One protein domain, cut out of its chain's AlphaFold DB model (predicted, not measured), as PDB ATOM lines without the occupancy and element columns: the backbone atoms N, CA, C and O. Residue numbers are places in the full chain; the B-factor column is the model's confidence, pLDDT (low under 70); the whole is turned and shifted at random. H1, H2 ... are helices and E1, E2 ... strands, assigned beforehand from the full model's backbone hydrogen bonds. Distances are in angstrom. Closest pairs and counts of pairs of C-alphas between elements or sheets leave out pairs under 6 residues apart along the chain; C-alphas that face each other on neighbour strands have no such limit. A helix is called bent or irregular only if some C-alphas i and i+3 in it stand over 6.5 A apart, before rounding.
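What this domain is: This is residues 4 to 214 of the 215 residues of an uncharacterized protein of Pseudomonas sp. BBP2017 (UniProt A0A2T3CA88). A small two-stranded hairpin, E1 and E2, packs with H5b, H6 and residues 31 to 39 of H2 into a body, from which the long helix H2 runs out to a head, the helical hairpin H3 and H4, and the bent helix H5 comes back. H1 folds back along residues 30 to 41 of H2, H7 packs on H5b, and H8 sticks out. The 211 printed residues include eight named helices and two antiparallel strands, in the order H1 H2 H3 H4 H5 E1 E2 H6 H7 H8; the class is mostly helix. The whole is loose, with a radius of gyration of the C-alphas of 21.2 A and spans of 63 by 52 by 33 A.

Where its parts are: E1, residues 155 to 160, measures 16.4 A from first to last C-alpha, and E2, residues 165 to 170, 14.8 A. H2, residues 28 to 64, measures 53.8 A, from C-alpha 28 at (-50.139, -8.132, -9.784) to C-alpha 64 at (-11.246, -4.356, 27.126). H1 is residues 4 to 22, 27.0 A; H3 residues 68 to 76; H4 residues 84 to 98, 20.8 A. H5, residues 101 to 129, was assigned as one helix by its hydrogen bonds but is bent: C-alphas 112 and 115 are 7.0 A apart. Its arms are H5a, residues 101 to 112, and H5b, residues 115 to 129. H6 is residues 171 to 179, H7 residues 189 to 200, and H8 residues 204 to 212, ending at C-alpha 212, (-37.047, -40.740, 20.849).

How they stand to each other: In the hairpin E1 and E2, two pairs of backbone atoms within hydrogen-bond range are N 157 and O 169, 2.9 A apart, and N 169 and O 157, 2.9 A apart. The closest C-alphas of H5b and E1, Leu 123 and Met 159, are 6.7 A apart. H5b touches H2 at a steep tilt of 51 degrees, Arg 124 and Phe 43 being closest at 6.2 A. H5b also touches H7 at a shallow tilt of 22 degrees, closest at Thr 118 and Glu 196, 7.1 A, and H6, closest at Leu 116 and Gly 177, 7.0 A. H5a touches H2, closest at Val 103 and Val 60, 6.0 A. H1 and H2 form a helical hairpin at 31 degrees, closest at Leu 13 and Leu 34, 6.3 A. H3 and H4 form another at 26 degrees, closest at Leu 75 and Ala 86, 5.4 A. H8 is apart from H7 and H5b. In H1 to H4, H5a, H5b and H6 to H8 every O i to N i+4 pair is within hydrogen-bond range.

The domain as a whole: The C-alphas farthest apart, Gly 80 and Phe 214, are 70.2 A apart. The printed part has no cut. The link from H5 to E1, residues 130 to 154, is long. Residues 141 to 145 and 213 to 214 are under 70 in pLDDT.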
ATOM      1  N   THR A   4     -33.888   6.073   5.790       90.06
ATOM      2  CA  THR A   4     -35.117   6.800   6.138       90.06
ATOM      3  C   THR A   4     -35.883   7.305   4.914       90.06
ATOM      4  O   THR A   4     -37.100   7.221   4.885       90.06
ATOM      5  N   ILE A   5     -35.185   7.787   3.881       91.44
ATOM      6  CA  ILE A   5     -35.841   8.269   2.652       91.44
ATOM      7  C   ILE A   5     -36.453   7.086   1.895       91.44
ATOM      8  O   ILE A   5     -37.574   7.160   1.401       91.44
ATOM      9  N   VAL A   6     -35.721   5.970   1.817       93.56
ATOM     10  CA  VAL A   6     -36.230   4.750   1.177       93.56
ATOM     11  C   VAL A   6     -37.367   4.135   2.002       93.56
ATOM     12  O   VAL A   6     -38.302   3.599   1.423       93.56
ATOM     13  N   ASP A   7     -37.322   4.237   3.332       94.75
ATOM     14  CA  ASP A   7     -38.397   3.794   4.230       94.75
ATOM     15  C   ASP A   7     -39.727   4.491   3.916       94.75
ATOM     16  O   ASP A   7     -40.737   3.823   3.700       94.75
ATOM     17  N   GLU A   8     -39.706   5.821   3.812       93.50
ATOM     18  CA  GLU A   8     -40.880   6.630   3.468       93.50
ATOM     19  C   GLU A   8     -41.393   6.317   2.057       93.50
ATOM     20  O   GLU A   8     -42.592   6.121   1.851       93.50
ATOM     21  N   PHE A   9     -40.483   6.166   1.091       94.81
ATOM     22  CA  PHE A   9     -40.835   5.746  -0.264       94.81
ATOM     23  C   PHE A   9     -41.552   4.387  -0.286       94.81
ATOM     24  O   PHE A   9     -42.609   4.256  -0.906       94.81
ATOM     25  N   VAL A  10     -41.018   3.373   0.405       95.06
ATOM     26  CA  VAL A  10     -41.652   2.047   0.470       95.06
ATOM     27  C   VAL A  10     -42.991   2.122   1.198       95.06
ATOM     28  O   VAL A  10     -43.951   1.493   0.761       95.06
ATOM     29  N   MET A  11     -43.095   2.927   2.254       94.00
ATOM     30  CA  MET A  11     -44.350   3.143   2.971       94.00
ATOM     31  C   MET A  11     -45.449   3.712   2.057       94.00
ATOM     32  O   MET A  11     -46.595   3.268   2.136       94.00
ATOM     33  N   HIS A  12     -45.126   4.636   1.150       93.56
ATOM     34  CA  HIS A  12     -46.095   5.109   0.155       93.56
ATOM     35  C   HIS A  12     -46.575   3.987  -0.772       93.56
ATOM     36  O   HIS A  12     -47.781   3.846  -0.980       93.56
ATOM     37  N   LEU A  13     -45.666   3.130  -1.247       93.56
ATOM     38  CA  LEU A  13     -46.032   1.965  -2.060       93.56
ATOM     39  C   LEU A  13     -46.948   0.989  -1.301       93.56
ATOM     40  O   LEU A  13     -47.870   0.425  -1.894       93.56
ATOM     41  N   GLU A  14     -46.716   0.791   0.001       92.81
ATOM     42  CA  GLU A  14     -47.571  -0.034   0.868       92.81
ATOM     43  C   GLU A  14     -48.998   0.521   0.928       92.81
ATOM     44  O   GLU A  14     -49.960  -0.223   0.723       92.81
ATOM     45  N   TYR A  15     -49.146   1.831   1.151       91.38
ATOM     46  CA  TYR A  15     -50.454   2.486   1.204       91.38
ATOM     47  C   TYR A  15     -51.192   2.456  -0.135       91.38
ATOM     48  O   TYR A  15     -52.395   2.180  -0.162       91.38
ATOM     49  N   ASP A  16     -50.492   2.707  -1.240       90.12
ATOM     50  CA  ASP A  16     -51.083   2.665  -2.578       90.12
ATOM     51  C   ASP A  16     -51.566   1.255  -2.923       90.12
ATOM     52  O   ASP A  16     -52.686   1.066  -3.410       90.12
ATOM     53  N   TYR A  17     -50.759   0.240  -2.609       89.19
ATOM     54  CA  TYR A  17     -51.132  -1.151  -2.826       89.19
ATOM     55  C   TYR A  17     -52.294  -1.592  -1.921       89.19
ATOM     56  O   TYR A  17     -53.210  -2.267  -2.399       89.19
ATOM     57  N   LEU A  18     -52.320  -1.170  -0.651       89.19
ATOM     58  CA  LEU A  18     -53.440  -1.419   0.265       89.19
ATOM     59  C   LEU A  18     -54.741  -0.802  -0.264       89.19
ATOM     60  O   LEU A  18     -55.778  -1.466  -0.295       89.19
ATOM     61  N   ARG A  19     -54.687   0.447  -0.736       88.25
ATOM     62  CA  ARG A  19     -55.843   1.134  -1.327       88.25
ATOM     63  C   ARG A  19     -56.341   0.416  -2.580       88.25
ATOM     64  O   ARG A  19     -57.543   0.214  -2.727       88.25
ATOM     65  N   ALA A  20     -55.434  -0.008  -3.457       87.75
ATOM     66  CA  ALA A  20     -55.786  -0.767  -4.655       87.75
ATOM     67  C   ALA A  20     -56.427  -2.123  -4.318       87.75
ATOM     68  O   ALA A  20     -57.352  -2.550  -5.002       87.75
ATOM     69  N   LYS A  21     -55.963  -2.791  -3.253       84.94
ATOM     70  CA  LYS A  21     -56.580  -4.021  -2.736       84.94
ATOM     71  C   LYS A  21     -57.993  -3.780  -2.216       84.94
ATOM     72  O   LYS A  21     -58.873  -4.569  -2.537       84.94
ATOM     73  N   PHE A  22     -58.202  -2.709  -1.452       86.50
ATOM     74  CA  PHE A  22     -59.519  -2.346  -0.926       86.50
ATOM     75  C   PHE A  22     -60.513  -1.988  -2.038       86.50
ATOM     76  O   PHE A  22     -61.663  -2.401  -1.991       86.50
ATOM     77  N   ASN A  23     -60.052  -1.276  -3.068       88.56
ATOM     78  CA  ASN A  23     -60.875  -0.883  -4.214       88.56
ATOM     79  C   ASN A  23     -61.068  -2.003  -5.254       88.56
ATOM     80  O   ASN A  23     -61.586  -1.729  -6.331       88.56
ATOM     81  N   GLU A  24     -60.614  -3.231  -4.978       81.81
ATOM     82  CA  GLU A  24     -60.666  -4.374  -5.907       81.81
ATOM     83  C   GLU A  24     -59.991  -4.121  -7.272       81.81
ATOM     84  O   GLU A  24     -60.243  -4.813  -8.255       81.81
ATOM     85  N   THR A  25     -59.037  -3.189  -7.322       83.69
ATOM     86  CA  THR A  25     -58.203  -2.903  -8.499       83.69
ATOM     87  C   THR A  25     -56.720  -3.274  -8.310       83.69
ATOM     88  O   THR A  25     -55.850  -2.507  -8.743       83.69
ATOM     89  N   PRO A  26     -56.344  -4.386  -7.635       77.81
ATOM     90  CA  PRO A  26     -54.937  -4.700  -7.437       77.81
ATOM     91  C   PRO A  26     -54.298  -5.163  -8.750       77.81
ATOM     92  O   PRO A  26     -54.718  -6.144  -9.358       77.81
ATOM     93  N   ASN A  27     -53.216  -4.498  -9.147       81.25
ATOM     94  CA  ASN A  27     -52.360  -4.966 -10.230       81.25
ATOM     95  C   ASN A  27     -51.303  -5.947  -9.671       81.25
ATOM     96  O   ASN A  27     -50.556  -5.553  -8.767       81.25
ATOM     97  N   PRO A  28     -51.182  -7.186 -10.193       80.25
ATOM     98  CA  PRO A  28     -50.139  -8.132  -9.784       80.25
ATOM     99  C   PRO A  28     -48.706  -7.584  -9.883       80.25
ATOM    100  O   PRO A  28     -47.851  -7.946  -9.081       80.25
ATOM    101  N   TYR A  29     -48.423  -6.672 -10.815       84.94
ATOM    102  CA  TYR A  29     -47.100  -6.049 -10.916       84.94
ATOM    103  C   TYR A  29     -46.782  -5.145  -9.719       84.94
ATOM    104  O   TYR A  29     -45.633  -5.102  -9.280       84.94
ATOM    105  N   ASN A  30     -47.788  -4.482  -9.138       85.06
ATOM    106  CA  ASN A  30     -47.593  -3.624  -7.968       85.06
ATOM    107  C   ASN A  30     -47.200  -4.446  -6.737       85.06
ATOM    108  O   ASN A  30     -46.363  -4.001  -5.955       85.06
ATOM    109  N   SER A  31     -47.756  -5.653  -6.576       84.38
ATOM    110  CA  SER A  31     -47.410  -6.524  -5.448       84.38
ATOM    111  C   SER A  31     -45.986  -7.066  -5.561       84.38
ATOM    112  O   SER A  31     -45.254  -7.060  -4.573       84.38
ATOM    113  N   ILE A  32     -45.567  -7.475  -6.765       87.25
ATOM    114  CA  ILE A  32     -44.202  -7.949  -7.035       87.25
ATOM    115  C   ILE A  32     -43.196  -6.815  -6.825       87.25
ATOM    116  O   ILE A  32     -42.175  -7.008  -6.165       87.25
ATOM    117  N   PHE A  33     -43.493  -5.623  -7.348       91.12
ATOM    118  CA  PHE A  33     -42.632  -4.458  -7.181       91.12
ATOM    119  C   PHE A  33     -42.501  -4.065  -5.706       91.12
ATOM    120  O   PHE A  33     -41.381  -3.920  -5.221       91.12
ATOM    121  N   LEU A  34     -43.614  -3.972  -4.972       91.75
ATOM    122  CA  LEU A  34     -43.600  -3.684  -3.537       91.75
ATOM    123  C   LEU A  34     -42.787  -4.729  -2.758       91.75
ATOM    124  O   LEU A  34     -41.968  -4.361  -1.914       91.75
ATOM    125  N   ALA A  35     -42.963  -6.017  -3.064       90.06
ATOM    126  CA  ALA A  35     -42.186  -7.086  -2.446       90.06
ATOM    127  C   ALA A  35     -40.682  -6.906  -2.687       90.06
ATOM    128  O   ALA A  35     -39.907  -6.973  -1.732       90.06
ATOM    129  N   ALA A  36     -40.274  -6.602  -3.921       91.69
ATOM    130  CA  ALA A  36     -38.877  -6.344  -4.256       91.69
ATOM    131  C   ALA A  36     -38.316  -5.117  -3.514       91.69
ATOM    132  O   ALA A  36     -37.226  -5.191  -2.948       91.69
ATOM    133  N   GLN A  37     -39.060  -4.007  -3.454       94.44
ATOM    134  CA  GLN A  37     -38.613  -2.802  -2.743       94.44
ATOM    135  C   GLN A  37     -38.476  -3.042  -1.236       94.44
ATOM    136  O   GLN A  37     -37.474  -2.657  -0.632       94.44
ATOM    137  N   SER A  38     -39.435  -3.745  -0.634       94.12
ATOM    138  CA  SER A  38     -39.378  -4.112   0.780       94.12
ATOM    139  C   SER A  38     -38.198  -5.048   1.084       94.12
ATOM    140  O   SER A  38     -37.479  -4.841   2.060       94.12
ATOM    141  N   GLN A  39     -37.910  -6.020   0.208       93.06
ATOM    142  CA  GLN A  39     -36.730  -6.888   0.329       93.06
ATOM    143  C   GLN A  39     -35.412  -6.105   0.235       93.06
ATOM    144  O   GLN A  39     -34.521  -6.295   1.065       93.06
ATOM    145  N   MET A  40     -35.284  -5.197  -0.738       94.44
ATOM    146  CA  MET A  40     -34.089  -4.354  -0.881       94.44
ATOM    147  C   MET A  40     -33.885  -3.441   0.331       94.44
ATOM    148  O   MET A  40     -32.750  -3.240   0.779       94.44
ATOM    149  N   TRP A  41     -34.975  -2.927   0.900       95.94
ATOM    150  CA  TRP A  41     -34.926  -2.154   2.134       95.94
ATOM    151  C   TRP A  41     -34.446  -3.007   3.316       95.94
ATOM    152  O   TRP A  41     -33.526  -2.592   4.019       95.94
ATOM    153  N   ILE A  42     -34.976  -4.228   3.486       95.50
ATOM    154  CA  ILE A  42     -34.553  -5.174   4.538       95.50
ATOM    155  C   ILE A  42     -33.056  -5.488   4.432       95.50
ATOM    156  O   ILE A  42     -32.346  -5.454   5.439       95.50
ATOM    157  N   PHE A  43     -32.547  -5.748   3.225       95.31
ATOM    158  CA  PHE A  43     -31.115  -5.980   3.012       95.31
ATOM    159  C   PHE A  43     -30.277  -4.756   3.374       95.31
ATOM    160  O   PHE A  43     -29.255  -4.884   4.046       95.31
ATOM    161  N   SER A  44     -30.728  -3.564   2.993       95.88
ATOM    162  CA  SER A  44     -30.039  -2.316   3.323       95.88
ATOM    163  C   SER A  44     -30.011  -2.072   4.838       95.88
ATOM    164  O   SER A  44     -28.955  -1.767   5.398       95.88
ATOM    165  N   ALA A  45     -31.146  -2.259   5.518       96.81
ATOM    166  CA  ALA A  45     -31.254  -2.149   6.971       96.81
ATOM    167  C   ALA A  45     -30.315  -3.140   7.677       96.81
ATOM    168  O   ALA A  45     -29.565  -2.747   8.577       96.81
ATOM    169  N   TYR A  46     -30.281  -4.394   7.211       96.56
ATOM    170  CA  TYR A  46     -29.376  -5.419   7.729       96.56
ATOM    171  C   TYR A  46     -27.915  -4.991   7.603       96.56
ATOM    172  O   TYR A  46     -27.172  -5.065   8.580       96.56
ATOM    173  N   GLU A  47     -27.490  -4.506   6.436       96.25
ATOM    174  CA  GLU A  47     -26.093  -4.128   6.207       96.25
ATOM    175  C   GLU A  47     -25.650  -2.932   7.060       96.25
ATOM    176  O   GLU A  47     -24.516  -2.919   7.558       96.25
ATOM    177  N   VAL A  48     -26.534  -1.959   7.308       95.25
ATOM    178  CA  VAL A  48     -26.253  -0.859   8.247       95.25
ATOM    179  C   VAL A  48     -26.074  -1.383   9.661       95.25
ATOM    180  O   VAL A  48     -25.041  -1.110  10.280       95.25
ATOM    181  N   MET A  49     -27.030  -2.168  10.160       95.69
ATOM    182  CA  MET A  49     -26.955  -2.717  11.514       95.69
ATOM    183  C   MET A  49     -25.748  -3.642  11.678       95.69
ATOM    184  O   MET A  49     -25.048  -3.565  12.688       95.69
ATOM    185  N   ARG A  50     -25.441  -4.468  10.671       96.38
ATOM    186  CA  ARG A  50     -24.276  -5.363  10.658       96.38
ATOM    187  C   ARG A  50     -22.979  -4.570  10.736       96.38
ATOM    188  O   ARG A  50     -22.123  -4.882  11.562       96.38
ATOM    189  N   THR A  51     -22.833  -3.543   9.901       95.50
ATOM    190  CA  THR A  51     -21.623  -2.711   9.846       95.50
ATOM    191  C   THR A  51     -21.422  -1.944  11.150       95.50
ATOM    192  O   THR A  51     -20.315  -1.931  11.695       95.50
ATOM    193  N   TRP A  52     -22.493  -1.358  11.689       95.62
ATOM    194  CA  TRP A  52     -22.465  -0.686  12.986       95.62
ATOM    195  C   TRP A  52     -22.089  -1.663  14.110       95.62
ATOM    196  O   TRP A  52     -21.153  -1.399  14.861       95.62
ATOM    197  N   THR A  53     -22.717  -2.842  14.154       96.50
ATOM    198  CA  THR A  53     -22.458  -3.879  15.168       96.50
ATOM    199  C   THR A  53     -21.010  -4.359  15.123       96.50
ATOM    200  O   THR A  53     -20.366  -4.496  16.163       96.50
ATOM    201  N   GLN A  54     -20.459  -4.599  13.929       96.62
ATOM    202  CA  GLN A  54     -19.056  -4.994  13.761       96.62
ATOM    203  C   GLN A  54     -18.100  -3.913  14.270       96.62
ATOM    204  O   GLN A  54     -17.140  -4.219  14.983       96.62
ATOM    205  N   LYS A  55     -18.375  -2.647  13.944       95.88
ATOM    206  CA  LYS A  55     -17.587  -1.503  14.404       95.88
ATOM    207  C   LYS A  55     -17.631  -1.365  15.930       95.88
ATOM    208  O   LYS A  55     -16.573  -1.303  16.554       95.88
ATOM    209  N   ALA A  56     -18.825  -1.386  16.523       96.50
ATOM    210  CA  ALA A  56     -19.030  -1.273  17.966       96.50
ATOM    211  C   ALA A  56     -18.350  -2.419  18.733       96.50
ATOM    212  O   ALA A  56     -17.568  -2.161  19.649       96.50
ATOM    213  N   LYS A  57     -18.528  -3.678  18.298       96.94
ATOM    214  CA  LYS A  57     -17.814  -4.838  18.871       96.94
ATOM    215  C   LYS A  57     -16.300  -4.661  18.807       96.94
ATOM    216  O   LYS A  57     -15.604  -4.963  19.774       96.94
ATOM    217  N   GLY A  58     -15.789  -4.138  17.692       96.62
ATOM    218  CA  GLY A  58     -14.372  -3.831  17.528       96.62
ATOM    219  C   GLY A  58     -13.861  -2.801  18.539       96.62
ATOM    220  O   GLY A  58     -12.758  -2.964  19.062       96.62
ATOM    221  N   TYR A  59     -14.638  -1.759  18.839       96.75
ATOM    222  CA  TYR A  59     -14.276  -0.765  19.854       96.75
ATOM    223  C   TYR A  59     -14.333  -1.319  21.272       96.75
ATOM    224  O   TYR A  59     -13.337  -1.201  21.982       96.75
ATOM    225  N   VAL A  60     -15.416  -2.003  21.646       96.81
ATOM    226  CA  VAL A  60     -15.543  -2.645  22.964       96.81
ATOM    227  C   VAL A  60     -14.400  -3.635  23.198       96.81
ATOM    228  O   VAL A  60     -13.755  -3.606  24.243       96.81
ATOM    229  N   HIS A  61     -14.085  -4.474  22.207       96.75
ATOM    230  CA  HIS A  61     -12.977  -5.423  22.309       96.75
ATOM    231  C   HIS A  61     -11.620  -4.721  22.468       96.75
ATOM    232  O   HIS A  61     -10.819  -5.110  23.312       96.75
ATOM    233  N   THR A  62     -11.373  -3.654  21.696       96.25
ATOM    234  CA  THR A  62     -10.132  -2.869  21.822       96.25
ATOM    235  C   THR A  62     -10.021  -2.234  23.215       96.25
ATOM    236  O   THR A  62      -8.944  -2.252  23.805       96.25
ATOM    237  N   ALA A  63     -11.125  -1.700  23.748       95.44
ATOM    238  CA  ALA A  63     -11.176  -1.082  25.070       95.44
ATOM    239  C   ALA A  63     -10.878  -2.085  26.192       95.44
ATOM    240  O   ALA A  63     -10.039  -1.808  27.046       95.44
ATOM    241  N   LYS A  64     -11.484  -3.280  26.144       94.12
ATOM    242  CA  LYS A  64     -11.246  -4.356  27.126       94.12
ATOM    243  C   LYS A  64      -9.794  -4.821  27.181       94.12
ATOM    244  O   LYS A  64      -9.316  -5.194  28.244       94.12
ATOM    245  N   ASN A  65      -9.095  -4.756  26.053       95.25
ATOM    246  CA  ASN A  65      -7.692  -5.152  25.951       95.25
ATOM    247  C   ASN A  65      -6.716  -3.980  26.164       95.25
ATOM    248  O   ASN A  65      -5.554  -4.092  25.784       95.25
ATOM    249  N   ALA A  66      -7.180  -2.840  26.695       92.00
ATOM    250  CA  ALA A  66      -6.387  -1.618  26.884       92.00
ATOM    251  C   ALA A  66      -5.684  -1.102  25.602       92.00
ATOM    252  O   ALA A  66      -4.693  -0.376  25.664       92.00
ATOM    253  N   GLY A  67      -6.207  -1.437  24.417       94.94
ATOM    254  CA  GLY A  67      -5.571  -1.155  23.123       94.94
ATOM    255  C   GLY A  67      -5.958   0.180  22.478       94.94
ATOM    256  O   GLY A  67      -5.577   0.434  21.335       94.94
ATOM    257  N   LEU A  68      -6.756   1.028  23.146       94.75
ATOM    258  CA  LEU A  68      -7.300   2.253  22.537       94.75
ATOM    259  C   LEU A  68      -6.207   3.271  22.190       94.75
ATOM    260  O   LEU A  68      -6.217   3.801  21.081       94.75
ATOM    261  N   HIS A  69      -5.234   3.488  23.080       95.69
ATOM    262  CA  HIS A  69      -4.123   4.415  22.833       95.69
ATOM    263  C   HIS A  69      -3.266   3.979  21.635       95.69
ATOM    264  O   HIS A  69      -3.018   4.775  20.731       95.69
ATOM    265  N   GLN A  70      -2.909   2.693  21.561       95.56
ATOM    266  CA  GLN A  70      -2.166   2.138  20.424       95.56
ATOM    267  C   GLN A  70      -2.964   2.245  19.114       95.56
ATOM    268  O   GLN A  70      -2.419   2.526  18.044       95.56
ATOM    269  N   LYS A  71      -4.282   2.025  19.169       94.56
ATOM    270  CA  LYS A  71      -5.160   2.186  18.007       94.56
ATOM    271  C   LYS A  71      -5.219   3.639  17.541       94.56
ATOM    272  O   LYS A  71      -5.174   3.873  16.337       94.56
ATOM    273  N   LEU A  72      -5.290   4.594  18.468       96.50
ATOM    274  CA  LEU A  72      -5.291   6.025  18.171       96.50
ATOM    275  C   LEU A  72      -3.992   6.462  17.482       96.50
ATOM    276  O   LEU A  72      -4.048   7.128  16.449       96.50
ATOM    277  N   GLU A  73      -2.841   6.036  18.001       95.12
ATOM    278  CA  GLU A  73      -1.528   6.318  17.409       95.12
ATOM    279  C   GLU A  73      -1.442   5.790  15.968       95.12
ATOM    280  O   GLU A  73      -1.136   6.529  15.032       95.12
ATOM    281  N   ASN A  74      -1.845   4.535  15.752       93.94
ATOM    282  CA  ASN A  74      -1.887   3.923  14.422       93.94
ATOM    283  C   ASN A  74      -2.845   4.630  13.444       93.94
ATOM    284  O   ASN A  74      -2.622   4.624  12.226       93.94
ATOM    285  N   LEU A  75      -3.940   5.207  13.949       94.12
ATOM    286  CA  LEU A  75      -4.896   5.964  13.141       94.12
ATOM    287  C   LEU A  75      -4.358   7.349  12.766       94.12
ATOM    288  O   LEU A  75      -4.578   7.770  11.631       94.12
ATOM    289  N   ARG A  76      -3.623   8.005  13.673       93.75
ATOM    290  CA  ARG A  76      -3.017   9.334  13.478       93.75
ATOM    291  C   ARG A  76      -1.646   9.317  12.798       93.75
ATOM    292  O   ARG A  76      -1.135  10.387  12.486       93.75
ATOM    293  N   ARG A  77      -1.052   8.142  12.559       93.00
ATOM    294  CA  ARG A  77       0.245   8.027  11.872       93.00
ATOM    295  C   ARG A  77       0.239   8.779  10.540       93.00
ATOM    296  O   ARG A  77      -0.724   8.669   9.775       93.00
ATOM    297  N   ASP A  78       1.342   9.458  10.241       90.50
ATOM    298  CA  ASP A  78       1.537  10.066   8.931       90.50
ATOM    299  C   ASP A  78       1.621   8.975   7.850       90.50
ATOM    300  O   ASP A  78       2.245   7.925   8.026       90.50
ATOM    301  N   ARG A  79       0.915   9.197   6.743       89.69
ATOM    302  CA  ARG A  79       0.855   8.296   5.583       89.69
ATOM    303  C   ARG A  79       1.296   8.993   4.297       89.69
ATOM    304  O   ARG A  79       1.194   8.385   3.236       89.69
ATOM    305  N   GLY A  80       1.720  10.257   4.367       91.88
ATOM    306  CA  GLY A  80       2.001  11.092   3.199       91.88
ATOM    307  C   GLY A  80       0.749  11.588   2.463       91.88
ATOM    308  O   GLY A  80       0.866  12.181   1.397       91.88
ATOM    309  N   TYR A  81      -0.453  11.341   3.001       92.19
ATOM    310  CA  TYR A  81      -1.726  11.865   2.492       92.19
ATOM    311  C   TYR A  81      -2.785  11.931   3.602       92.19
ATOM    312  O   TYR A  81      -2.721  11.199   4.594       92.19
ATOM    313  N   VAL A  82      -3.804  12.775   3.411       90.62
ATOM    314  CA  VAL A  82      -4.931  12.899   4.347       90.62
ATOM    315  C   VAL A  82      -5.911  11.746   4.146       90.62
ATOM    316  O   VAL A  82      -6.563  11.631   3.110       90.62
ATOM    317  N   ASN A  83      -6.048  10.893   5.160       93.88
ATOM    318  CA  ASN A  83      -7.036   9.818   5.175       93.88
ATOM    319  C   ASN A  83      -8.224  10.206   6.070       93.88
ATOM    320  O   ASN A  83      -8.208   9.945   7.272       93.88
ATOM    321  N   TYR A  84      -9.264  10.811   5.484       92.31
ATOM    322  CA  TYR A  84     -10.443  11.289   6.223       92.31
ATOM    323  C   TYR A  84     -11.135  10.198   7.051       92.31
ATOM    324  O   TYR A  84     -11.532  10.442   8.187       92.31
ATOM    325  N   THR A  85     -11.210   8.970   6.536       91.62
ATOM    326  CA  THR A  85     -11.789   7.836   7.272       91.62
ATOM    327  C   THR A  85     -10.970   7.479   8.513       91.62
ATOM    328  O   THR A  85     -11.530   7.097   9.540       91.62
ATOM    329  N   ALA A  86      -9.640   7.571   8.435       93.38
ATOM    330  CA  ALA A  86      -8.768   7.340   9.582       93.38
ATOM    331  C   ALA A  86      -8.887   8.463  10.617       93.38
ATOM    332  O   ALA A  86      -8.919   8.156  11.804       93.38
ATOM    333  N   LEU A  87      -9.023   9.719  10.173       94.25
ATOM    334  CA  LEU A  87      -9.248  10.870  11.053       94.25
ATOM    335  C   LEU A  87     -10.571  10.742  11.813       94.25
ATOM    336  O   LEU A  87     -10.562  10.756  13.037       94.25
ATOM    337  N   GLN A  88     -11.677  10.463  11.117       94.69
ATOM    338  CA  GLN A  88     -12.972  10.245  11.765       94.69
ATOM    339  C   GLN A  88     -12.910   9.114  12.805       94.69
ATOM    340  O   GLN A  88     -13.429   9.238  13.911       94.69
ATOM    341  N   ARG A  89     -12.245   7.998  12.479       94.69
ATOM    342  CA  ARG A  89     -12.052   6.899  13.440       94.69
ATOM    343  C   ARG A  89     -11.146   7.294  14.604       94.69
ATOM    344  O   ARG A  89     -11.331   6.769  15.697       94.69
ATOM    345  N   ALA A  90     -10.157   8.158  14.383       96.12
ATOM    346  CA  ALA A  90      -9.304   8.669  15.448       96.12
ATOM    347  C   ALA A  90     -10.120   9.515  16.431       96.12
ATOM    348  O   ALA A  90      -9.967   9.325  17.632       96.12
ATOM    349  N   ASP A  91     -11.026  10.361  15.939       96.62
ATOM    350  CA  ASP A  91     -11.906  11.184  16.780       96.62
ATOM    351  C   ASP A  91     -12.869  10.325  17.610       96.62
ATOM    352  O   ASP A  91     -13.068  10.558  18.802       96.62
ATOM    353  N   GLU A  92     -13.408   9.258  17.016       96.00
ATOM    354  CA  GLU A  92     -14.227   8.277  17.733       96.00
ATOM    355  C   GLU A  92     -13.430   7.549  18.828       96.00
ATOM    356  O   GLU A  92     -13.910   7.407  19.950       96.00
ATOM    357  N   VAL A  93     -12.206   7.092  18.531       96.81
ATOM    358  CA  VAL A  93     -11.341   6.428  19.526       96.81
ATOM    359  C   VAL A  93     -10.913   7.400  20.624       96.81
ATOM    360  O   VAL A  93     -10.889   7.011  21.788       96.81
ATOM    361  N   GLN A  94     -10.615   8.651  20.275       97.38
ATOM    362  CA  GLN A  94     -10.320   9.710  21.235       97.38
ATOM    363  C   GLN A  94     -11.514   9.927  22.172       97.38
ATOM    364  O   GLN A  94     -11.333   9.910  23.382       97.38
ATOM    365  N   SER A  95     -12.735   9.990  21.637       97.06
ATOM    366  CA  SER A  95     -13.957  10.122  22.444       97.06
ATOM    367  C   SER A  95     -14.112   8.977  23.457       97.06
ATOM    368  O   SER A  95     -14.507   9.209  24.594       97.06
ATOM    369  N   LEU A  96     -13.761   7.742  23.075       96.31
ATOM    370  CA  LEU A  96     -13.788   6.581  23.979       96.31
ATOM    371  C   LEU A  96     -12.717   6.638  25.078       96.31
ATOM    372  O   LEU A  96     -12.933   6.091  26.157       96.31
ATOM    373  N   ILE A  97     -11.566   7.256  24.799       96.12
ATOM    374  CA  ILE A  97     -10.504   7.493  25.788       96.12
ATOM    375  C   ILE A  97     -10.938   8.596  26.758       96.12
ATOM    376  O   ILE A  97     -10.808   8.429  27.968       96.12
ATOM    377  N   ASP A  98     -11.477   9.693  26.227       97.25
ATOM    378  CA  ASP A  98     -11.876  10.873  26.997       97.25
ATOM    379  C   ASP A  98     -13.094  10.588  27.887       97.25
ATOM    380  O   ASP A  98     -13.195  11.106  28.999       97.25
ATOM    381  N   ALA A  99     -14.006   9.729  27.424       96.44
ATOM    382  CA  ALA A  99     -15.197   9.315  28.154       96.44
ATOM    383  C   ALA A  99     -15.338   7.779  28.182       96.44
ATOM    384  O   ALA A  99     -16.096   7.205  27.395       96.44
ATOM    385  N   PRO A 100     -14.687   7.088  29.140       93.19
ATOM    386  CA  PRO A 100     -14.773   5.629  29.270       93.19
ATOM    387  C   PRO A 100     -16.199   5.089  29.472       93.19
ATOM    388  O   PRO A 100     -16.479   3.940  29.131       93.19
ATOM    389  N   SER A 101     -17.131   5.910  29.974       96.12
ATOM    390  CA  SER A 101     -18.557   5.562  30.077       96.12
ATOM    391  C   SER A 101     -19.196   5.245  28.719       96.12
ATOM    392  O   SER A 101     -20.127   4.439  28.660       96.12
ATOM    393  N   LEU A 102     -18.668   5.790  27.618       96.19
ATOM    394  CA  LEU A 102     -19.122   5.479  26.260       96.19
ATOM    395  C   LEU A 102     -18.861   4.020  25.876       96.19
ATOM    396  O   LEU A 102     -19.613   3.459  25.083       96.19
ATOM    397  N   VAL A 103     -17.838   3.375  26.448       95.94
ATOM    398  CA  VAL A 103     -17.601   1.940  26.229       95.94
ATOM    399  C   VAL A 103     -18.765   1.136  26.794       95.94
ATOM    400  O   VAL A 103     -19.278   0.252  26.113       95.94
ATOM    401  N   LYS A 104     -19.222   1.479  28.002       95.75
ATOM    402  CA  LYS A 104     -20.372   0.823  28.626       95.75
ATOM    403  C   LYS A 104     -21.665   1.100  27.854       95.75
ATOM    404  O   LYS A 104     -22.420   0.169  27.600       95.75
ATOM    405  N   ALA A 105     -21.873   2.334  27.393       95.62
ATOM    406  CA  ALA A 105     -23.012   2.667  26.537       95.62
ATOM    407  C   ALA A 105     -23.021   1.844  25.233       95.62
ATOM    408  O   ALA A 105     -24.056   1.304  24.858       95.62
ATOM    409  N   LEU A 106     -21.861   1.660  24.585       96.12
ATOM    410  CA  LEU A 106     -21.742   0.805  23.398       96.12
ATOM    411  C   LEU A 106     -22.056  -0.667  23.690       96.12
ATOM    412  O   LEU A 106     -22.619  -1.345  22.833       96.12
ATOM    413  N   GLU A 107     -21.670  -1.185  24.857       96.06
ATOM    414  CA  GLU A 107     -22.040  -2.543  25.273       96.06
ATOM    415  C   GLU A 107     -23.550  -2.689  25.455       96.06
ATOM    416  O   GLU A 107     -24.131  -3.672  24.991       96.06
ATOM    417  N   ASP A 108     -24.173  -1.702  26.091       96.38
ATOM    418  CA  ASP A 108     -25.610  -1.686  26.337       96.38
ATOM    419  C   ASP A 108     -26.390  -1.571  25.016       96.38
ATOM    420  O   ASP A 108     -27.336  -2.325  24.791       96.38
ATOM    421  N   ASP A 109     -25.948  -0.724  24.083       96.00
ATOM    422  CA  ASP A 109     -26.548  -0.608  22.747       96.00
ATOM    423  C   ASP A 109     -26.366  -1.881  21.910       96.00
ATOM    424  O   ASP A 109     -27.290  -2.313  21.215       96.00
ATOM    425  N   LEU A 110     -25.205  -2.537  22.003       96.25
ATOM    426  CA  LEU A 110     -24.977  -3.844  21.379       96.25
ATOM    427  C   LEU A 110     -25.945  -4.907  21.914       96.25
ATOM    428  O   LEU A 110     -26.409  -5.750  21.141       96.25
ATOM    429  N   ALA A 111     -26.244  -4.874  23.212       96.50
ATOM    430  CA  ALA A 111     -27.209  -5.773  23.825       96.50
ATOM    431  C   ALA A 111     -28.639  -5.450  23.361       96.50
ATOM    432  O   ALA A 111     -29.327  -6.354  22.886       96.50
ATOM    433  N   ARG A 112     -29.059  -4.176  23.387       96.44
ATOM    434  CA  ARG A 112     -30.388  -3.720  22.918       96.44
ATOM    435  C   ARG A 112     -30.676  -4.128  21.475       96.44
ATOM    436  O   ARG A 112     -31.769  -4.581  21.152       96.44
ATOM    437  N   ILE A 113     -29.677  -4.010  20.603       96.06
ATOM    438  CA  ILE A 113     -29.814  -4.320  19.174       96.06
ATOM    439  C   ILE A 113     -29.945  -5.818  18.903       96.06
ATOM    440  O   ILE A 113     -30.509  -6.194  17.873       96.06
ATOM    441  N   SER A 114     -29.434  -6.672  19.794       94.94
ATOM    442  CA  SER A 114     -29.284  -8.107  19.547       94.94
ATOM    443  C   SER A 114     -30.568  -8.759  19.033       94.94
ATOM    444  O   SER A 114     -30.541  -9.359  17.965       94.94
ATOM    445  N   PHE A 115     -31.704  -8.557  19.702       94.88
ATOM    446  CA  PHE A 115     -32.969  -9.188  19.327       94.88
ATOM    447  C   PHE A 115     -33.432  -8.788  17.927       94.88
ATOM    448  O   PHE A 115     -33.738  -9.652  17.101       94.88
ATOM    449  N   LEU A 116     -33.453  -7.486  17.635       95.88
ATOM    450  CA  LEU A 116     -33.866  -6.988  16.326       95.88
ATOM    451  C   LEU A 116     -32.890  -7.429  15.232       95.88
ATOM    452  O   LEU A 116     -33.316  -7.855  14.160       95.88
ATOM    453  N   PHE A 117     -31.588  -7.390  15.515       96.12
ATOM    454  CA  PHE A 117     -30.563  -7.840  14.582       96.12
ATOM    455  C   PHE A 117     -30.692  -9.333  14.267       96.12
ATOM    456  O   PHE A 117     -30.586  -9.715  13.105       96.12
ATOM    457  N   THR A 118     -30.983 -10.175  15.261       94.94
ATOM    458  CA  THR A 118     -31.224 -11.612  15.072       94.94
ATOM    459  C   THR A 118     -32.435 -11.862  14.174       94.94
ATOM    460  O   THR A 118     -32.330 -12.655  13.238       94.94
ATOM    461  N   ARG A 119     -33.559 -11.163  14.397       94.12
ATOM    462  CA  ARG A 119     -34.752 -11.249  13.528       94.12
ATOM    463  C   ARG A 119     -34.432 -10.836  12.095       94.12
ATOM    464  O   ARG A 119     -34.765 -11.544  11.146       94.12
ATOM    465  N   LEU A 120     -33.739  -9.711  11.945       94.56
ATOM    466  CA  LEU A 120     -33.372  -9.162  10.648       94.56
ATOM    467  C   LEU A 120     -32.394 -10.073   9.894       94.56
ATOM    468  O   LEU A 120     -32.526 -10.258   8.687       94.56
ATOM    469  N   GLU A 121     -31.448 -10.692  10.599       93.44
ATOM    470  CA  GLU A 121     -30.541 -11.690  10.037       93.44
ATOM    471  C   GLU A 121     -31.291 -12.942   9.573       93.44
ATOM    472  O   GLU A 121     -31.002 -13.449   8.487       93.44
ATOM    473  N   THR A 122     -32.276 -13.410  10.348       90.88
ATOM    474  CA  THR A 122     -33.144 -14.529   9.950       90.88
ATOM    475  C   THR A 122     -33.851 -14.220   8.641       90.88
ATOM    476  O   THR A 122     -33.727 -14.992   7.691       90.88
ATOM    477  N   LEU A 123     -34.505 -13.060   8.543       91.38
ATOM    478  CA  LEU A 123     -35.174 -12.647   7.311       91.38
ATOM    479  C   LEU A 123     -34.205 -12.478   6.144       91.38
ATOM    480  O   LEU A 123     -34.494 -12.915   5.034       91.38
ATOM    481  N   ARG A 124     -33.039 -11.872   6.370       92.56
ATOM    482  CA  ARG A 124     -32.057 -11.660   5.307       92.56
ATOM    483  C   ARG A 124     -31.578 -12.985   4.717       92.56
ATOM    484  O   ARG A 124     -31.464 -13.089   3.498       92.56
ATOM    485  N   VAL A 125     -31.272 -13.982   5.549       90.06
ATOM    486  CA  VAL A 125     -30.848 -15.315   5.079       90.06
ATOM    487  C   VAL A 125     -31.992 -16.013   4.346       90.06
ATOM    488  O   VAL A 125     -31.780 -16.517   3.243       90.06
ATOM    489  N   ALA A 126     -33.200 -15.958   4.905       88.06
ATOM    490  CA  ALA A 126     -34.409 -16.516   4.312       88.06
ATOM    491  C   ALA A 126     -34.687 -15.966   2.904       88.06
ATOM    492  O   ALA A 126     -34.860 -16.719   1.950       88.06
ATOM    493  N   LEU A 127     -34.666 -14.640   2.764       89.19
ATOM    494  CA  LEU A 127     -34.959 -13.940   1.517       89.19
ATOM    495  C   LEU A 127     -33.861 -14.120   0.463       89.19
ATOM    496  O   LEU A 127     -34.163 -14.162  -0.724       89.19
ATOM    497  N   ALA A 128     -32.593 -14.198   0.878       88.31
ATOM    498  CA  ALA A 128     -31.466 -14.273  -0.051       88.31
ATOM    499  C   ALA A 128     -31.104 -15.703  -0.471       88.31
ATOM    500  O   ALA A 128     -30.544 -15.894  -1.548       88.31
ATOM    501  N   LYS A 129     -31.341 -16.692   0.399       85.69
ATOM    502  CA  LYS A 129     -30.877 -18.073   0.201       85.69
ATOM    503  C   LYS A 129     -31.960 -19.134   0.342       85.69
ATOM    504  O   LYS A 129     -31.700 -20.277  -0.007       85.69
ATOM    505  N   HIS A 130     -33.135 -18.785   0.867       85.25
ATOM    506  CA  HIS A 130     -34.166 -19.753   1.254       85.25
ATOM    507  C   HIS A 130     -33.663 -20.799   2.266       85.25
ATOM    508  O   HIS A 130     -34.125 -21.936   2.284       85.25
ATOM    509  N   GLU A 131     -32.728 -20.395   3.132       86.25
ATOM    510  CA  GLU A 131     -32.128 -21.230   4.179       86.25
ATOM    511  C   GLU A 131     -32.560 -20.782   5.582       86.25
ATOM    512  O   GLU A 131     -32.889 -19.615   5.816       86.25
ATOM    513  N   VAL A 132     -32.474 -21.698   6.545       83.81
ATOM    514  CA  VAL A 132     -32.616 -21.405   7.973       83.81
ATOM    515  C   VAL A 132     -31.331 -20.763   8.508       83.81
ATOM    516  O   VAL A 132     -30.206 -21.210   8.263       83.81
ATOM    517  N   ARG A 133     -31.486 -19.691   9.291       83.88
ATOM    518  CA  ARG A 133     -30.364 -18.973   9.908       83.88
ATOM    519  C   ARG A 133     -29.473 -19.920  10.721       83.88
ATOM    520  O   ARG A 133     -29.955 -20.681  11.552       83.88
ATOM    521  N   LYS A 134     -28.150 -19.805  10.534       83.44
ATOM    522  CA  LYS A 134     -27.114 -20.601  11.230       83.44
ATOM    523  C   LYS A 134     -27.235 -22.127  11.039       83.44
ATOM    524  O   LYS A 134     -26.564 -22.868  11.752       83.44
ATOM    525  N   ARG A 135     -28.014 -22.595  10.059       80.88
ATOM    526  CA  ARG A 135     -28.109 -24.003   9.655       80.88
ATOM    527  C   ARG A 135     -27.868 -24.107   8.140       80.88
ATOM    528  O   ARG A 135     -28.822 -24.059   7.371       80.88
ATOM    529  N   PRO A 136     -26.599 -24.182   7.693       77.50
ATOM    530  CA  PRO A 136     -26.277 -24.273   6.267       77.50
ATOM    531  C   PRO A 136     -27.005 -25.447   5.605       77.50
ATOM    532  O   PRO A 136     -27.088 -26.517   6.208       77.50
ATOM    533  N   ASN A 137     -27.507 -25.262   4.381       79.75
ATOM    534  CA  ASN A 137     -28.269 -26.256   3.609       79.75
ATOM    535  C   ASN A 137     -29.632 -26.675   4.200       79.75
ATOM    536  O   ASN A 137     -30.356 -27.434   3.555       79.75
ATOM    537  N   ALA A 138     -30.015 -26.201   5.391       79.75
ATOM    538  CA  ALA A 138     -31.356 -26.433   5.916       79.75
ATOM    539  C   ALA A 138     -32.329 -25.484   5.209       79.75
ATOM    540  O   ALA A 138     -32.312 -24.275   5.451       79.75
ATOM    541  N   MET A 139     -33.155 -26.027   4.316       76.31
ATOM    542  CA  MET A 139     -34.123 -25.247   3.545       76.31
ATOM    543  C   MET A 139     -35.228 -24.698   4.445       76.31
ATOM    544  O   MET A 139     -35.771 -25.396   5.302       76.31
ATOM    545  N   MET A 140     -35.590 -23.441   4.216       73.94
ATOM    546  CA  MET A 140     -36.752 -22.840   4.847       73.94
ATOM    547  C   MET A 140     -38.033 -23.418   4.238       73.94
ATOM    548  O   MET A 140     -38.195 -23.439   3.017       73.94
ATOM    549  N   VAL A 141     -38.958 -23.871   5.088       63.75
ATOM    550  CA  VAL A 141     -40.282 -24.319   4.641       63.75
ATOM    551  C   VAL A 141     -41.148 -23.089   4.385       63.75
ATOM    552  O   VAL A 141     -41.303 -22.236   5.258       63.75
ATOM    553  N   GLY A 142     -41.715 -23.008   3.180       59.31
ATOM    554  CA  GLY A 142     -42.512 -21.868   2.733       59.31
ATOM    555  C   GLY A 142     -41.652 -20.748   2.147       59.31
ATOM    556  O   GLY A 142     -40.602 -20.386   2.672       59.31
ATOM    557  N   SER A 143     -42.094 -20.194   1.018       53.44
ATOM    558  CA  SER A 143     -41.456 -19.010   0.453       53.44
ATOM    559  C   SER A 143     -41.682 -17.847   1.419       53.44
ATOM    560  O   SER A 143     -42.820 -17.585   1.808       53.44
ATOM    561  N   THR A 144     -40.617 -17.151   1.820       61.84
ATOM    562  CA  THR A 144     -40.676 -15.913   2.615       61.84
ATOM    563  C   THR A 144     -41.214 -14.764   1.747       61.84
ATOM    564  O   THR A 144     -40.565 -13.737   1.550       61.84
ATOM    565  N   VAL A 145     -42.385 -14.961   1.139       66.75
ATOM    566  CA  VAL A 145     -43.098 -13.927   0.395       66.75
ATOM    567  C   VAL A 145     -43.660 -12.954   1.419       66.75
ATOM    568  O   VAL A 145     -44.258 -13.374   2.406       66.75
ATOM    569  N   GLY A 146     -43.454 -11.657   1.203       77.88
ATOM    570  CA  GLY A 146     -44.090 -10.646   2.038       77.88
ATOM    571  C   GLY A 146     -45.604 -10.701   1.840       77.88
ATOM    572  O   GLY A 146     -46.079 -10.536   0.715       77.88
ATOM    573  N   PHE A 147     -46.357 -10.922   2.912       83.00
ATOM    574  CA  PHE A 147     -47.816 -10.852   2.900       83.00
ATOM    575  C   PHE A 147     -48.264  -9.482   3.388       83.00
ATOM    576  O   PHE A 147     -47.630  -8.886   4.245       83.00
ATOM    577  N   MET A 148     -49.358  -8.952   2.851       85.75
ATOM    578  CA  MET A 148     -49.888  -7.691   3.364       85.75
ATOM    579  C   MET A 148     -50.448  -7.903   4.773       85.75
ATOM    580  O   MET A 148     -51.421  -8.640   4.944       85.75
ATOM    581  N   ASN A 149     -49.863  -7.229   5.760       84.38
ATOM    582  CA  ASN A 149     -50.421  -7.143   7.099       84.38
ATOM    583  C   ASN A 149     -51.730  -6.339   7.036       84.38
ATOM    584  O   ASN A 149     -51.773  -5.233   6.493       84.38
ATOM    585  N   ARG A 150     -52.812  -6.907   7.573       74.38
ATOM    586  CA  ARG A 150     -54.159  -6.316   7.495       74.38
ATOM    587  C   ARG A 150     -54.372  -5.154   8.466       74.38
ATOM    588  O   ARG A 150     -55.300  -4.382   8.263       74.38
ATOM    589  N   GLU A 151     -53.543  -5.048   9.497       76.56
ATOM    590  CA  GLU A 151     -53.632  -4.028  10.542       76.56
ATOM    591  C   GLU A 151     -52.865  -2.761  10.148       76.56
ATOM    592  O   GLU A 151     -53.389  -1.659  10.277       76.56
ATOM    593  N   CYS A 152     -51.647  -2.904   9.611       77.69
ATOM    594  CA  CYS A 152     -50.781  -1.764   9.292       77.69
ATOM    595  C   CYS A 152     -50.554  -1.533   7.787       77.69
ATOM    596  O   CYS A 152     -50.033  -0.481   7.400       77.69
ATOM    597  N   GLY A 153     -50.921  -2.484   6.922       83.25
ATOM    598  CA  GLY A 153     -50.712  -2.409   5.469       83.25
ATOM    599  C   GLY A 153     -49.276  -2.675   5.007       83.25
ATOM    600  O   GLY A 153     -49.032  -2.737   3.803       83.25
ATOM    601  N   SER A 154     -48.329  -2.843   5.938       91.38
ATOM    602  CA  SER A 154     -46.934  -3.180   5.636       91.38
ATOM    603  C   SER A 154     -46.814  -4.609   5.116       91.38
ATOM    604  O   SER A 154     -47.624  -5.475   5.454       91.38
ATOM    605  N   LEU A 155     -45.759  -4.891   4.347       92.56
ATOM    606  CA  LEU A 155     -45.404  -6.283   4.079       92.56
ATOM    607  C   LEU A 155     -44.864  -6.955   5.343       92.56
ATOM    608  O   LEU A 155     -43.981  -6.418   6.015       92.56
ATOM    609  N   GLU A 156     -45.410  -8.126   5.637       91.62
ATOM    610  CA  GLU A 156     -45.129  -8.991   6.770       91.62
ATOM    611  C   GLU A 156     -44.439 -10.270   6.324       91.62
ATOM    612  O   GLU A 156     -44.797 -10.885   5.317       91.62
ATOM    613  N   TYR A 157     -43.437 -10.659   7.102       91.19
ATOM    614  CA  TYR A 157     -42.578 -11.789   6.823       91.19
ATOM    615  C   TYR A 157     -42.633 -12.776   7.972       91.19
ATOM    616  O   TYR A 157     -42.506 -12.408   9.141       91.19
ATOM    617  N   GLN A 158     -42.773 -14.047   7.618       88.38
ATOM    618  CA  GLN A 158     -42.727 -15.131   8.577       88.38
ATOM    619  C   GLN A 158     -41.276 -15.483   8.916       88.38
ATOM    620  O   GLN A 158     -40.456 -15.723   8.029       88.38
ATOM    621  N   MET A 159     -40.977 -15.549  10.208       88.81
ATOM    622  CA  MET A 159     -39.739 -16.102  10.743       88.81
ATOM    623  C   MET A 159     -39.999 -17.551  11.147       88.81
ATOM    624  O   MET A 159     -40.878 -17.830  11.965       88.81
ATOM    625  N   ASN A 160     -39.243 -18.484  10.574       83.62
ATOM    626  CA  ASN A 160     -39.331 -19.891  10.933       83.62
ATOM    627  C   ASN A 160     -37.941 -20.537  10.991       83.62
ATOM    628  O   ASN A 160     -36.998 -20.090  10.333       83.62
ATOM    629  N   SER A 161     -37.833 -21.602  11.782       79.06
ATOM    630  CA  SER A 161     -36.625 -22.426  11.912       79.06
ATOM    631  C   SER A 161     -36.775 -23.779  11.211       79.06
ATOM    632  O   SER A 161     -36.291 -24.796  11.709       79.06
ATOM    633  N   GLY A 162     -37.520 -23.821  10.102       74.00
ATOM    634  CA  GLY A 162     -37.863 -25.041   9.366       74.00
ATOM    635  C   GLY A 162     -39.015 -25.830   9.995       74.00
ATOM    636  O   GLY A 162     -40.024 -26.059   9.337       74.00
ATOM    637  N   MET A 163     -38.896 -26.210  11.269       72.44
ATOM    638  CA  MET A 163     -39.909 -27.027  11.963       72.44
ATOM    639  C   MET A 163     -41.017 -26.212  12.634       72.44
ATOM    640  O   MET A 163     -42.120 -26.712  12.832       72.44
ATOM    641  N   ILE A 164     -40.714 -24.976  13.038       78.31
ATOM    642  CA  ILE A 164     -41.598 -24.141  13.855       78.31
ATOM    643  C   ILE A 164     -41.612 -22.726  13.285       78.31
ATOM    644  O   ILE A 164     -40.564 -22.168  12.946       78.31
ATOM    645  N   ILE A 165     -42.806 -22.137  13.220       84.44
ATOM    646  CA  ILE A 165     -42.995 -20.706  12.978       84.44
ATOM    647  C   ILE A 165     -42.748 -19.975  14.298       84.44
ATOM    648  O   ILE A 165     -43.459 -20.185  15.276       84.44
ATOM    649  N   GLN A 166     -41.730 -19.121  14.324       87.19
ATOM    650  CA  GLN A 166     -41.313 -18.364  15.510       87.19
ATOM    651  C   GLN A 166     -42.096 -17.060  15.670       87.19
ATOM    652  O   GLN A 166     -42.115 -16.473  16.749       87.19
ATOM    653  N   GLY A 167     -42.721 -16.596  14.591       88.31
ATOM    654  CA  GLY A 167     -43.561 -15.410  14.570       88.31
ATOM    655  C   GLY A 167     -43.484 -14.701  13.229       88.31
ATOM    656  O   GLY A 167     -42.786 -15.141  12.314       88.31
ATOM    657  N   ASN A 168     -44.176 -13.575  13.143       89.62
ATOM    658  CA  ASN A 168     -44.134 -12.694  11.990       89.62
ATOM    659  C   ASN A 168     -43.546 -11.340  12.394       89.62
ATOM    660  O   ASN A 168     -43.590 -10.952  13.561       89.62
ATOM    661  N   ILE A 169     -42.971 -10.634  11.428       92.50
ATOM    662  CA  ILE A 169     -42.527  -9.253  11.604       92.50
ATOM    663  C   ILE A 169     -42.742  -8.492  10.300       92.50
ATOM    664  O   ILE A 169     -42.407  -8.982   9.214       92.50
ATOM    665  N   SER A 170     -43.316  -7.298  10.388       93.56
ATOM    666  CA  SER A 170     -43.479  -6.427   9.235       93.56
ATOM    667  C   SER A 170     -42.247  -5.571   8.981       93.56
ATOM    668  O   SER A 170     -41.444  -5.288   9.871       93.56
ATOM    669  N   ARG A 171     -42.083  -5.132   7.732       93.75
ATOM    670  CA  ARG A 171     -41.047  -4.165   7.358       93.75
ATOM    671  C   ARG A 171     -41.140  -2.895   8.216       93.75
ATOM    672  O   ARG A 171     -40.106  -2.376   8.634       93.75
ATOM    673  N   ARG A 172     -42.355  -2.428   8.522       92.62
ATOM    674  CA  ARG A 172     -42.577  -1.277   9.407       92.62
ATOM    675  C   ARG A 172     -42.179  -1.558  10.856       92.62
ATOM    676  O   ARG A 172     -41.494  -0.723  11.432       92.62
ATOM    677  N   ASP A 173     -42.461  -2.749  11.389       93.69
ATOM    678  CA  ASP A 173     -41.995  -3.138  12.733       93.69
ATOM    679  C   ASP A 173     -40.466  -3.119  12.834       93.69
ATOM    680  O   ASP A 173     -39.909  -2.759  13.867       93.69
ATOM    681  N   ILE A 174     -39.762  -3.490  11.756       95.25
ATOM    682  CA  ILE A 174     -38.298  -3.387  11.702       95.25
ATOM    683  C   ILE A 174     -37.873  -1.917  11.747       95.25
ATOM    684  O   ILE A 174     -36.963  -1.570  12.496       95.25
ATOM    685  N   ALA A 175     -38.513  -1.052  10.957       94.88
ATOM    686  CA  ALA A 175     -38.195   0.373  10.919       94.88
ATOM    687  C   ALA A 175     -38.436   1.052  12.277       94.88
ATOM    688  O   ALA A 175     -37.563   1.763  12.779       94.88
ATOM    689  N   ASP A 176     -39.579   0.779  12.901       94.00
ATOM    690  CA  ASP A 176     -39.931   1.309  14.217       94.00
ATOM    691  C   ASP A 176     -39.045   0.713  15.310       94.00
ATOM    692  O   ASP A 176     -38.542   1.443  16.164       94.00
ATOM    693  N   GLY A 177     -38.723  -0.577  15.214       94.94
ATOM    694  CA  GLY A 177     -37.754  -1.232  16.083       94.94
ATOM    695  C   GLY A 177     -36.369  -0.587  16.020       94.94
ATOM    696  O   GLY A 177     -35.738  -0.430  17.059       94.94
ATOM    697  N   ILE A 178     -35.896  -0.176  14.834       95.19
ATOM    698  CA  ILE A 178     -34.615   0.539  14.683       95.19
ATOM    699  C   ILE A 178     -34.673   1.899  15.392       95.19
ATOM    700  O   ILE A 178     -33.718   2.276  16.072       95.19
ATOM    701  N   ARG A 179     -35.777   2.641  15.254       93.50
ATOM    702  CA  ARG A 179     -35.952   3.950  15.911       93.50
ATOM    703  C   ARG A 179     -36.001   3.819  17.432       93.50
ATOM    704  O   ARG A 179     -35.421   4.648  18.123       93.50
ATOM    705  N   ALA A 180     -36.633   2.757  17.926       95.38
ATOM    706  CA  ALA A 180     -36.827   2.490  19.346       95.38
ATOM    707  C   ALA A 180     -35.606   1.864  20.047       95.38
ATOM    708  O   ALA A 180     -35.646   1.686  21.262       95.38
ATOM    709  N   ILE A 181     -34.508   1.558  19.333       94.50
ATOM    710  CA  ILE A 181     -33.300   0.951  19.930       94.50
ATOM    711  C   ILE A 181     -32.876   1.639  21.240       94.50
ATOM    712  O   ILE A 181     -32.682   0.917  22.217       94.50
ATOM    713  N   PRO A 182     -32.742   2.981  21.315       92.62
ATOM    714  CA  PRO A 182     -32.271   3.647  22.532       92.62
ATOM    715  C   PRO A 182     -33.223   3.511  23.729       92.62
ATOM    716  O   PRO A 182     -32.796   3.672  24.870       92.62
ATOM    717  N   GLU A 183     -34.499   3.228  23.471       93.81
ATOM    718  CA  GLU A 183     -35.565   3.145  24.475       93.81
ATOM    719  C   GLU A 183     -35.700   1.736  25.063       93.81
ATOM    720  O   GLU A 183     -36.297   1.561  26.127       93.81
ATOM    721  N   PHE A 184     -35.127   0.720  24.409       93.75
ATOM    722  CA  PHE A 184     -35.189  -0.645  24.911       93.75
ATOM    723  C   PHE A 184     -34.413  -0.812  26.218       93.75
ATOM    724  O   PHE A 184     -33.292  -0.315  26.405       93.75
ATOM    725  N   THR A 185     -35.000  -1.596  27.121       95.19
ATOM    726  CA  THR A 185     -34.301  -2.099  28.300       95.19
ATOM    727  C   THR A 185     -33.110  -2.934  27.851       95.19
ATOM    728  O   THR A 185     -33.222  -3.734  26.926       95.19
ATOM    729  N   VAL A 186     -31.962  -2.742  28.500       97.06
ATOM    730  CA  VAL A 186     -30.751  -3.505  28.183       97.06
ATOM    731  C   VAL A 186     -30.996  -4.966  28.572       97.06
ATOM    732  O   VAL A 186     -31.185  -5.225  29.762       97.06
ATOM    733  N   PRO A 187     -31.023  -5.910  27.614       96.31
ATOM    734  CA  PRO A 187     -31.249  -7.309  27.938       96.31
ATOM    735  C   PRO A 187     -30.020  -7.898  28.630       96.31
ATOM    736  O   PRO A 187     -28.872  -7.528  28.358       96.31
ATOM    737  N   THR A 188     -30.266  -8.855  29.509       96.44
ATOM    738  CA  THR A 188     -29.229  -9.652  30.161       96.44
ATOM    739  C   THR A 188     -28.549 -10.600  29.161       96.44
ATOM    740  O   THR A 188     -29.157 -11.012  28.165       96.44
ATOM    741  N   PRO A 189     -27.284 -10.994  29.392       94.69
ATOM    742  CA  PRO A 189     -26.599 -11.977  28.547       94.69
ATOM    743  C   PRO A 189     -27.361 -13.302  28.401       94.69
ATOM    744  O   PRO A 189     -27.340 -13.918  27.331       94.69
ATOM    745  N   GLU A 190     -28.046 -13.735  29.457       95.50
ATOM    746  CA  GLU A 190     -28.860 -14.947  29.504       95.50
ATOM    747  C   GLU A 190     -30.085 -14.832  28.592       95.50
ATOM    748  O   GLU A 190     -30.360 -15.758  27.827       95.50
ATOM    749  N   GLU A 191     -30.774 -13.689  28.602       96.12
ATOM    750  CA  GLU A 191     -31.890 -13.406  27.692       96.12
ATOM    751  C   GLU A 191     -31.429 -13.380  26.232       96.12
ATOM    752  O   GLU A 191     -32.063 -14.001  25.378       96.12
ATOM    753  N   VAL A 192     -30.287 -12.746  25.940       94.88
ATOM    754  CA  VAL A 192     -29.680 -12.748  24.595       94.88
ATOM    755  C   VAL A 192     -29.361 -14.161  24.128       94.88
ATOM    756  O   VAL A 192     -29.693 -14.536  23.000       94.88
ATOM    757  N   LYS A 193     -28.751 -14.973  24.992       93.81
ATOM    758  CA  LYS A 193     -28.411 -16.361  24.676       93.81
ATOM    759  C   LYS A 193     -29.659 -17.217  24.454       93.81
ATOM    760  O   LYS A 193     -29.706 -17.961  23.476       93.81
ATOM    761  N   SER A 194     -30.650 -17.098  25.336       93.62
ATOM    762  CA  SER A 194     -31.928 -17.810  25.243       93.62
ATOM    763  C   SER A 194     -32.661 -17.455  23.947       93.62
ATOM    764  O   SER A 194     -33.079 -18.336  23.195       93.62
ATOM    765  N   TYR A 195     -32.717 -16.166  23.609       92.81
ATOM    766  CA  TYR A 195     -33.357 -15.699  22.385       92.81
ATOM    767  C   TYR A 195     -32.648 -16.194  21.119       92.81
ATOM    768  O   TYR A 195     -33.291 -16.636  20.168       92.81
ATOM    769  N   GLU A 196     -31.314 -16.183  21.100       91.31
ATOM    770  CA  GLU A 196     -30.528 -16.741  19.994       91.31
ATOM    771  C   GLU A 196     -30.765 -18.245  19.805       91.31
ATOM    772  O   GLU A 196     -30.844 -18.709  18.666       91.31
ATOM    773  N   GLN A 197     -30.903 -19.002  20.898       89.25
ATOM    774  CA  GLN A 197     -31.249 -20.426  20.853       89.25
ATOM    775  C   GLN A 197     -32.660 -20.639  20.302       89.25
ATOM    776  O   GLN A 197     -32.833 -21.440  19.381       89.25
ATOM    777  N   PHE A 198     -33.640 -19.875  20.790       90.00
ATOM    778  CA  PHE A 198     -35.005 -19.894  20.267       90.00
ATOM    779  C   PHE A 198     -35.032 -19.612  18.760       90.00
ATOM    780  O   PHE A 198     -35.612 -20.390  18.005       90.00
ATOM    781  N   MET A 199     -34.344 -18.555  18.309       89.25
ATOM    782  CA  MET A 199     -34.307 -18.146  16.900       89.25
ATOM    783  C   MET A 199     -33.547 -19.128  15.995       89.25
ATOM    784  O   MET A 199     -33.872 -19.236  14.814       89.25
ATOM    785  N   ARG A 200     -32.554 -19.864  16.512       86.38
ATOM    786  CA  ARG A 200     -31.885 -20.953  15.774       86.38
ATOM    787  C   ARG A 200     -32.827 -22.140  15.540       86.38
ATOM    788  O   ARG A 200     -32.749 -22.777  14.491       86.38
ATOM    789  N   GLY A 201     -33.689 -22.426  16.514       83.88
ATOM    790  CA  GLY A 201     -34.460 -23.662  16.573       83.88
ATOM    791  C   GLY A 201     -33.597 -24.890  16.890       83.88
ATOM    792  O   GLY A 201     -32.375 -24.792  17.078       83.88
ATOM    793  N   LEU A 202     -34.262 -26.046  16.952       80.50
ATOM    794  CA  LEU A 202     -33.632 -27.358  17.132       80.50
ATOM    795  C   LEU A 202     -32.871 -27.759  15.866       80.50
ATOM    796  O   LEU A 202     -33.335 -27.472  14.762       80.50
ATOM    797  N   SER A 203     -31.718 -28.410  16.005       77.38
ATOM    798  CA  SER A 203     -31.081 -29.150  14.910       77.38
ATOM    799  C   SER A 203     -31.847 -30.441  14.601       77.38
ATOM    800  O   SER A 203     -32.707 -30.857  15.375       77.38
ATOM    801  N   ASP A 204     -31.532 -31.087  13.476       76.88
ATOM    802  CA  ASP A 204     -32.162 -32.369  13.131       76.88
ATOM    803  C   ASP A 204     -31.801 -33.455  14.155       76.88
ATOM    804  O   ASP A 204     -32.675 -34.200  14.586       76.88
ATOM    805  N   ASP A 205     -30.553 -33.474  14.634       81.31
ATOM    806  CA  ASP A 205     -30.112 -34.390  15.694       81.31
ATOM    807  C   ASP A 205     -30.829 -34.113  17.028       81.31
ATOM    808  O   ASP A 205     -31.291 -35.039  17.692       81.31
ATOM    809  N   GLU A 206     -30.967 -32.835  17.407       82.94
ATOM    810  CA  GLU A 206     -31.693 -32.418  18.617       82.94
ATOM    811  C   GLU A 206     -33.182 -32.785  18.521       82.94
ATOM    812  O   GLU A 206     -33.783 -33.200  19.511       82.94
ATOM    813  N   ALA A 207     -33.778 -32.665  17.333       78.06
ATOM    814  CA  ALA A 207     -35.156 -33.067  17.087       78.06
ATOM    815  C   ALA A 207     -35.328 -34.592  17.165       78.06
ATOM    816  O   ALA A 207     -36.265 -35.059  17.808       78.06
ATOM    817  N   ILE A 208     -34.425 -35.373  16.562       82.12
ATOM    818  CA  ILE A 208     -34.457 -36.843  16.612       82.12
ATOM    819  C   ILE A 208     -34.376 -37.340  18.060       82.12
ATOM    820  O   ILE A 208     -35.180 -38.180  18.458       82.12
ATOM    821  N   GLU A 209     -33.444 -36.816  18.860       85.31
ATOM    822  CA  GLU A 209     -33.325 -37.184  20.278       85.31
ATOM    823  C   GLU A 209     -34.561 -36.781  21.090       85.31
ATOM    824  O   GLU A 209     -35.029 -37.556  21.923       85.31
ATOM    825  N   LEU A 210     -35.142 -35.611  20.808       80.31
ATOM    826  CA  LEU A 210     -36.382 -35.182  21.449       80.31
ATOM    827  C   LEU A 210     -37.527 -36.164  21.165       80.31
ATOM    828  O   LEU A 210     -38.243 -36.531  22.093       80.31
ATOM    829  N   PHE A 211     -37.690 -36.613  19.915       76.25
ATOM    830  CA  PHE A 211     -38.770 -37.529  19.535       76.25
ATOM    831  C   PHE A 211     -38.574 -38.965  20.036       76.25
ATOM    832  O   PHE A 211     -39.568 -39.611  20.356       76.25
ATOM    833  N   LYS A 212     -37.331 -39.439  20.206       81.06
ATOM    834  CA  LYS A 212     -37.047 -40.740  20.849       81.06
ATOM    835  C   LYS A 212     -37.506 -40.805  22.306       81.06
ATOM    836  O   LYS A 212     -37.800 -41.884  22.798       81.06
ATOM    837  N   GLY A 213     -37.559 -39.670  23.005       69.25
ATOM    838  CA  GLY A 213     -38.034 -39.602  24.391       69.25
ATOM    839  C   GLY A 213     -39.554 -39.734  24.557       69.25
ATOM    840  O   GLY A 213     -40.028 -39.742  25.691       69.25
ATOM    841  N   PHE A 214     -40.311 -39.796  23.454       67.31
ATOM    842  CA  PHE A 214     -41.768 -39.962  23.444       67.31
ATOM    843  C   PHE A 214     -42.228 -41.358  22.977       67.31
ATOM    844  O   PHE A 214     -43.437 -41.588  22.919       67.31
TER     845      PHE A 214